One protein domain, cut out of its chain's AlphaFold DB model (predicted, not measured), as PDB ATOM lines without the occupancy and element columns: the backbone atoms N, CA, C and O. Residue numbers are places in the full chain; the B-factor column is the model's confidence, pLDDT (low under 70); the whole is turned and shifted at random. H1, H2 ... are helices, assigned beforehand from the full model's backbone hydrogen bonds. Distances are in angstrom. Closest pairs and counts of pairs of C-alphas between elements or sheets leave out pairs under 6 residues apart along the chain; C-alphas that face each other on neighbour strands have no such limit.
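Overview. This is residues 121 to 178 of the 412 residues of an uncharacterized protein of Phytophthora fragariae (UniProt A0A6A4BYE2). This is a long, open string of five helices with no shared core: H1 and H2 make a corner at one end, H4 and H5 make a corner at the other, and the short H3 lies between the two groups. H2, H3 and H4 follow one another along the length, while H1 and H5 turn away from that line at the two ends. The printed part has 58 residues, with five named helices in the order H1, H2, H3, H4, H5 and no named strand; the class is all helix. It is extended, with a radius of gyration of the C-alphas of 17.0 A, and elongated, with spans of 46 by 24 by 16 A.

Arrangement. After residues 121 to 126 comes H1, residues 127 to 134, which touches H2, residues 138 to 147. Their closest C-alphas, those of Ala 131 and Leu 138, are 5.4 A apart, and their lines are about perpendicular at 75 degrees. H3, residues 150 to 153, and H2 meet only through their link. H3 is close to but not clearly touching H4, residues 155 to 168; their closest C-alphas, those of Leu 151 and Tyr 157, are 6.2 A apart. H4, with residues 165 to 167 alone, touches H5, residues 170 to 178, only at the corner by their link. The closest C-alphas there, those of Leu 166 and Ala 172, are 5.4 A apart, and the helices run opposite ways at a steep tilt of 67 degrees. H1 and H2 are both apart from H4 and H5. Every O i to N i+4 pair is within hydrogen-bond range in H1, H2 and H4, and 4 of 5 are in H5; H3 is too short for such a pair.

Along the chain. H1 begins at C-alpha 127, (163.024, 191.992, 135.736), and measures 10.3 A from first to last C-alpha. H2 measures 14.2 A, and H3 has four residues. H4, the longest helix with 14 residues, begins at C-alpha 155, (142.754, 194.895, 138.423), and measures 19.9 A. H5 measures 12.9 A and ends at C-alpha 178, (127.593, 195.497, 155.546).

Size, cuts and confidence. The two C-alphas farthest apart are those of Arg 132 and Glu 170, at 46.3 A. The printed part has no cut, and the four links between the helices are tight. Residues 146 to 151 stand free, as do residues 153 to 160, of which 155 to 160 belong to H4. The mean pLDDT of the printed part is 81.2, and residues 146 to 153 and residue 178 are under 70.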
ATOM      1  N   ALA A 121     156.163 206.397 135.790       76.88
ATOM      2  CA  ALA A 121     156.467 205.978 137.159       76.88
ATOM      3  C   ALA A 121     155.655 204.753 137.624       76.88
ATOM      4  O   ALA A 121     156.085 204.053 138.537       76.88
ATOM      5  N   GLN A 122     154.489 204.509 137.021       71.81
ATOM      6  CA  GLN A 122     153.677 203.305 137.225       71.81
ATOM      7  C   GLN A 122     154.085 202.155 136.290       71.81
ATOM      8  O   GLN A 122     153.523 201.066 136.392       71.81
ATOM      9  N   ALA A 123     155.042 202.364 135.376       79.94
ATOM     10  CA  ALA A 123     155.565 201.282 134.558       79.94
ATOM     11  C   ALA A 123     156.326 200.302 135.454       79.94
ATOM     12  O   ALA A 123     157.248 200.684 136.179       79.94
ATOM     13  N   GLU A 124     155.928 199.033 135.410       73.38
ATOM     14  CA  GLU A 124     156.598 197.991 136.177       73.38
ATOM     15  C   GLU A 124     158.091 197.946 135.794       73.38
ATOM     16  O   GLU A 124     158.416 197.879 134.602       73.38
ATOM     17  N   PRO A 125     159.015 198.001 136.773       78.75
ATOM     18  CA  PRO A 125     160.445 197.920 136.498       78.75
ATOM     19  C   PRO A 125     160.777 196.603 135.790       78.75
ATOM     20  O   PRO A 125     160.176 195.561 136.068       78.75
ATOM     21  N   SER A 126     161.758 196.634 134.881       84.81
ATOM     22  CA  SER A 126     162.180 195.415 134.189       84.81
ATOM     23  C   SER A 126     162.656 194.363 135.200       84.81
ATOM     24  O   SER A 126     163.146 194.696 136.283       84.81
ATOM     25  N   SER A 127     162.542 193.075 134.863       81.44
ATOM     26  CA  SER A 127     163.024 191.992 135.736       81.44
ATOM     27  C   SER A 127     164.515 192.141 136.068       81.44
ATOM     28  O   SER A 127     164.932 191.808 137.174       81.44
ATOM     29  N   GLU A 128     165.303 192.714 135.154       87.31
ATOM     30  CA  GLU A 128     166.716 193.048 135.354       87.31
ATOM     31  C   GLU A 128     166.934 194.225 136.315       87.31
ATOM     32  O   GLU A 128     167.907 194.233 137.074       87.31
ATOM     33  N   ASP A 129     166.061 195.235 136.294       88.25
ATOM     34  CA  ASP A 129     166.095 196.347 137.252       88.25
ATOM     35  C   ASP A 129     165.696 195.870 138.649       88.25
ATOM     36  O   ASP A 129     166.371 196.198 139.623       88.25
ATOM     37  N   LEU A 130     164.663 195.030 138.743       88.38
ATOM     38  CA  LEU A 130     164.246 194.394 139.993       88.38
ATOM     39  C   LEU A 130     165.338 193.488 140.565       88.38
ATOM     40  O   LEU A 130     165.631 193.573 141.754       88.38
ATOM     41  N   ALA A 131     165.984 192.670 139.730       91.19
ATOM     42  CA  ALA A 131     167.097 191.816 140.142       91.19
ATOM     43  C   ALA A 131     168.266 192.638 140.707       91.19
ATOM     44  O   ALA A 131     168.792 192.323 141.777       91.19
ATOM     45  N   ARG A 132     168.636 193.736 140.031       90.81
ATOM     46  CA  ARG A 132     169.680 194.664 140.496       90.81
ATOM     47  C   ARG A 132     169.294 195.386 141.785       90.81
ATOM     48  O   ARG A 132     170.141 195.518 142.664       90.81
ATOM     49  N   LEU A 133     168.047 195.841 141.899       87.94
ATOM     50  CA  LEU A 133     167.544 196.560 143.072       87.94
ATOM     51  C   LEU A 133     167.489 195.663 144.314       87.94
ATOM     52  O   LEU A 133     167.831 196.101 145.408       87.94
ATOM     53  N   LEU A 134     167.062 194.414 144.137       88.19
ATOM     54  CA  LEU A 134     166.851 193.456 145.221       88.19
ATOM     55  C   LEU A 134     168.084 192.585 145.512       88.19
ATOM     56  O   LEU A 134     168.089 191.849 146.494       88.19
ATOM     57  N   GLY A 135     169.127 192.648 144.676       89.88
ATOM     58  CA  GLY A 135     170.351 191.857 144.845       89.88
ATOM     59  C   GLY A 135     170.147 190.346 144.675       89.88
ATOM     60  O   GLY A 135     170.918 189.560 145.221       89.88
ATOM     61  N   ILE A 136     169.112 189.934 143.938       92.38
ATOM     62  CA  ILE A 136     168.756 188.529 143.678       92.38
ATOM     63  C   ILE A 136     168.972 188.181 142.203       92.38
ATOM     64  O   ILE A 136     168.983 189.060 141.342       92.38
ATOM     65  N   SER A 137     169.178 186.898 141.889       89.00
ATOM     66  CA  SER A 137     169.401 186.483 140.501       89.00
ATOM     67  C   SER A 137     168.141 186.675 139.653       89.00
ATOM     68  O   SER A 137     167.021 186.479 140.126       89.00
ATOM     69  N   LEU A 138     168.334 187.020 138.373       87.88
ATOM     70  CA  LEU A 138     167.246 187.180 137.401       87.88
ATOM     71  C   LEU A 138     166.337 185.939 137.357       87.88
ATOM     72  O   LEU A 138     165.119 186.062 137.331       87.88
ATOM     73  N   GLU A 139     166.932 184.748 137.454       84.94
ATOM     74  CA  GLU A 139     166.218 183.471 137.497       84.94
ATOM     75  C   GLU A 139     165.284 183.351 138.715       84.94
ATOM     76  O   GLU A 139     164.161 182.866 138.587       84.94
ATOM     77  N   VAL A 140     165.700 183.827 139.895       88.06
ATOM     78  CA  VAL A 140     164.857 183.826 141.104       88.06
ATOM     79  C   VAL A 140     163.718 184.841 140.976       88.06
ATOM     80  O   VAL A 140     162.594 184.543 141.382       88.06
ATOM     81  N   VAL A 141     163.967 186.008 140.372       86.12
ATOM     82  CA  VAL A 141     162.926 187.016 140.087       86.12
ATOM     83  C   VAL A 141     161.882 186.462 139.121       86.12
ATOM     84  O   VAL A 141     160.683 186.555 139.384       86.12
ATOM     85  N   GLU A 142     162.317 185.843 138.025       83.88
ATOM     86  CA  GLU A 142     161.419 185.257 137.028       83.88
ATOM     87  C   GLU A 142     160.646 184.063 137.584       83.88
ATOM     88  O   GLU A 142     159.441 183.959 137.358       83.88
ATOM     89  N   ARG A 143     161.295 183.206 138.375       83.44
ATOM     90  CA  ARG A 143     160.634 182.083 139.047       83.44
ATOM     91  C   ARG A 143     159.541 182.561 140.005       83.44
ATOM     92  O   ARG A 143     158.453 181.989 140.014       83.44
ATOM     93  N   THR A 144     159.791 183.616 140.779       78.62
ATOM     94  CA  THR A 144     158.793 184.206 141.690       78.62
ATOM     95  C   THR A 144     157.665 184.897 140.921       78.62
ATOM     96  O   THR A 144     156.499 184.740 141.272       78.62
ATOM     97  N   ARG A 145     157.981 185.581 139.815       75.31
ATOM     98  CA  ARG A 145     156.980 186.157 138.902       75.31
ATOM     99  C   ARG A 145     156.103 185.084 138.246       75.31
ATOM    100  O   ARG A 145     154.941 185.340 137.973       75.31
ATOM    101  N   GLN A 146     156.634 183.891 137.993       68.38
ATOM    102  CA  GLN A 146     155.868 182.760 137.459       68.38
ATOM    103  C   GLN A 146     155.038 182.034 138.529       68.38
ATOM    104  O   GLN A 146     154.040 181.402 138.189       68.38
ATOM    105  N   ALA A 147     155.418 182.127 139.810       68.12
ATOM    106  CA  ALA A 147     154.677 181.525 140.922       68.12
ATOM    107  C   ALA A 147     153.335 182.228 141.202       68.12
ATOM    108  O   ALA A 147     152.408 181.593 141.698       68.12
ATOM    109  N   SER A 148     153.214 183.508 140.839       58.91
ATOM    110  CA  SER A 148     151.947 184.240 140.784       58.91
ATOM    111  C   SER A 148     151.613 184.523 139.318       58.91
ATOM    112  O   SER A 148     152.132 185.495 138.769       58.91
ATOM    113  N   PRO A 149     150.784 183.691 138.654       60.59
ATOM    114  CA  PRO A 149     150.429 183.890 137.255       60.59
ATOM    115  C   PRO A 149     150.025 185.339 136.968       60.59
ATOM    116  O   PRO A 149     149.320 185.958 137.762       60.59
ATOM    117  N   TYR A 150     150.416 185.842 135.793       55.75
ATOM    118  CA  TYR A 150     150.165 187.209 135.300       55.75
ATOM    119  C   TYR A 150     148.700 187.675 135.409       55.75
ATOM    120  O   TYR A 150     148.411 188.865 135.355       55.75
ATOM    121  N   LEU A 151     147.774 186.729 135.571       58.50
ATOM    122  CA  LEU A 151     146.358 186.969 135.798       58.50
ATOM    123  C   LEU A 151     146.084 187.626 137.161       58.50
ATOM    124  O   LEU A 151     145.265 188.526 137.209       58.50
ATOM    125  N   HIS A 152     146.802 187.288 138.237       60.97
ATOM    126  CA  HIS A 152     146.538 187.829 139.584       60.97
ATOM    127  C   HIS A 152     147.041 189.264 139.805       60.97
ATOM    128  O   HIS A 152     146.787 189.848 140.854       60.97
ATOM    129  N   GLY A 153     147.778 189.832 138.849       64.69
ATOM    130  CA  GLY A 153     148.256 191.216 138.917       64.69
ATOM    131  C   GLY A 153     147.306 192.229 138.274       64.69
ATOM    132  O   GLY A 153     147.431 193.422 138.533       64.69
ATOM    133  N   SER A 154     146.356 191.780 137.443       75.12
ATOM    134  CA  SER A 154     145.446 192.693 136.747       75.12
ATOM    135  C   SER A 154     144.291 193.122 137.659       75.12
ATOM    136  O   SER A 154     143.639 192.255 138.253       75.12
ATOM    137  N   PRO A 155     143.956 194.424 137.734       75.38
ATOM    138  CA  PRO A 155     142.754 194.895 138.423       75.38
ATOM    139  C   PRO A 155     141.478 194.200 137.928       75.38
ATOM    140  O   PRO A 155     140.592 193.884 138.718       75.38
ATOM    141  N   GLU A 156     141.419 193.883 136.633       82.88
ATOM    142  CA  GLU A 156     140.282 193.202 136.007       82.88
ATOM    143  C   GLU A 156     140.101 191.774 136.533       82.88
ATOM    144  O   GLU A 156     138.978 191.288 136.644       82.88
ATOM    145  N   TYR A 157     141.189 191.082 136.882       84.31
ATOM    146  CA  TYR A 157     141.101 189.743 137.460       84.31
ATOM    147  C   TYR A 157     140.461 189.781 138.843       84.31
ATOM    148  O   TYR A 157     139.551 189.001 139.107       84.31
ATOM    149  N   TRP A 158     140.906 190.696 139.707       85.12
ATOM    150  CA  TRP A 158     140.340 190.841 141.047       85.12
ATOM    151  C   TRP A 158     138.890 191.292 141.001       85.12
ATOM    152  O   TRP A 158     138.085 190.801 141.787       85.12
ATOM    153  N   GLN A 159     138.544 192.166 140.055       85.19
ATOM    154  CA  GLN A 159     137.165 192.579 139.845       85.19
ATOM    155  C   GLN A 159     136.285 191.403 139.405       85.19
ATOM    156  O   GLN A 159     135.267 191.142 140.038       85.19
ATOM    157  N   ASN A 160     136.699 190.646 138.387       88.44
ATOM    158  CA  ASN A 160     135.945 189.479 137.927       88.44
ATOM    159  C   ASN A 160     135.867 188.384 138.999       88.44
ATOM    160  O   ASN A 160     134.824 187.762 139.161       88.44
ATOM    161  N   TRP A 161     136.949 188.148 139.748       88.50
ATOM    162  CA  TRP A 161     136.952 187.212 140.871       88.50
ATOM    163  C   TRP A 161     135.986 187.661 141.967       88.50
ATOM    164  O   TRP A 161     135.245 186.840 142.493       88.50
ATOM    165  N   PHE A 162     135.961 188.954 142.291       84.56
ATOM    166  CA  PHE A 162     135.045 189.512 143.279       84.56
ATOM    167  C   PHE A 162     133.586 189.385 142.831       84.56
ATOM    168  O   PHE A 162     132.761 188.911 143.607       84.56
ATOM    169  N   GLU A 163     133.270 189.742 141.587       89.25
ATOM    170  CA  GLU A 163     131.930 189.587 141.004       89.25
ATOM    171  C   GLU A 163     131.495 188.109 140.980       89.25
ATOM    172  O   GLU A 163     130.421 187.770 141.476       89.25
ATOM    173  N   ASP A 164     132.370 187.208 140.532       90.69
ATOM    174  CA  ASP A 164     132.134 185.759 140.520       90.69
ATOM    175  C   ASP A 164     131.942 185.185 141.937       90.69
ATOM    176  O   ASP A 164     131.092 184.318 142.166       90.69
ATOM    177  N   MET A 165     132.700 185.686 142.913       90.00
ATOM    178  CA  MET A 165     132.594 185.257 144.306       90.00
ATOM    179  C   MET A 165     131.305 185.764 144.958       90.00
ATOM    180  O   MET A 165     130.678 185.025 145.722       90.00
ATOM    181  N   LEU A 166     130.879 186.988 144.632       88.50
ATOM    182  CA  LEU A 166     129.581 187.516 145.042       88.50
ATOM    183  C   LEU A 166     128.442 186.697 144.453       88.50
ATOM    184  O   LEU A 166     127.503 186.394 145.175       88.50
ATOM    185  N   ASP A 167     128.518 186.293 143.190       88.38
ATOM    186  CA  ASP A 167     127.462 185.491 142.571       88.38
ATOM    187  C   ASP A 167     127.340 184.103 143.211       88.38
ATOM    188  O   ASP A 167     126.226 183.608 143.424       88.38
ATOM    189  N   LYS A 168     128.476 183.488 143.565       89.62
ATOM    190  CA  LYS A 168     128.546 182.107 144.071       89.62
ATOM    191  C   LYS A 168     128.332 181.960 145.575       89.62
ATOM    192  O   LYS A 168     127.939 180.877 146.006       89.62
ATOM    193  N   SER A 169     128.610 182.987 146.379       90.25
ATOM    194  CA  SER A 169     128.588 182.880 147.843       90.25
ATOM    195  C   SER A 169     127.616 183.861 148.490       90.25
ATOM    196  O   SER A 169     127.834 185.069 148.512       90.25
ATOM    197  N   GLU A 170     126.567 183.319 149.111       82.44
ATOM    198  CA  GLU A 170     125.636 184.092 149.945       82.44
ATOM    199  C   GLU A 170     126.327 184.728 151.163       82.44
ATOM    200  O   GLU A 170     125.924 185.799 151.610       82.44
ATOM    201  N   GLU A 171     127.404 184.118 151.670       84.06
ATOM    202  CA  GLU A 171     128.230 184.712 152.727       84.06
ATOM    203  C   GLU A 171     128.974 185.951 152.219       84.06
ATOM    204  O   GLU A 171     128.978 186.988 152.880       84.06
ATOM    205  N   ALA A 172     129.511 185.895 150.995       84.50
ATOM    206  CA  ALA A 172     130.149 187.050 150.368       84.50
ATOM    207  C   ALA A 172     129.138 188.178 150.097       84.50
ATOM    208  O   ALA A 172     129.453 189.346 150.322       84.50
ATOM    209  N   LYS A 173     127.903 187.852 149.683       84.12
ATOM    210  CA  LYS A 173     126.819 188.845 149.533       84.12
ATOM    211  C   LYS A 173     126.449 189.496 150.864       84.12
ATOM    212  O   LYS A 173     126.275 190.714 150.909       84.12
ATOM    213  N   ARG A 174     126.334 188.705 151.937       83.56
ATOM    214  CA  ARG A 174     126.015 189.198 153.286       83.56
ATOM    215  C   ARG A 174     127.106 190.131 153.798       83.56
ATOM    216  O   ARG A 174     126.790 191.265 154.135       83.56
ATOM    217  N   ALA A 175     128.365 189.705 153.738       83.25
ATOM    218  CA  ALA A 175     129.503 190.530 154.132       83.25
ATOM    219  C   ALA A 175     129.595 191.820 153.298       83.25
ATOM    220  O   ALA A 175     129.815 192.897 153.840       83.25
ATOM    221  N   ASN A 176     129.360 191.754 151.981       78.75
ATOM    222  CA  ASN A 176     129.399 192.936 151.112       78.75
ATOM    223  C   ASN A 176     128.253 193.933 151.386       78.75
ATOM    224  O   ASN A 176     128.424 195.141 151.212       78.75
ATOM    225  N   ARG A 177     127.086 193.462 151.849       79.44
ATOM    226  CA  ARG A 177     125.973 194.335 152.263       79.44
ATOM    227  C   ARG A 177     126.380 195.249 153.420       79.44
ATOM    228  O   ARG A 177     125.982 196.412 153.421       79.44
ATOM    229  N   ASP A 178     127.187 194.753 154.350       69.19
ATOM    230  CA  ASP A 178     127.593 195.497 155.546       69.19
ATOM    231  C   ASP A 178     128.573 196.644 155.207       69.19
ATOM    232  O   ASP A 178     128.593 197.668 155.884       69.19
TER     233      ASP A 178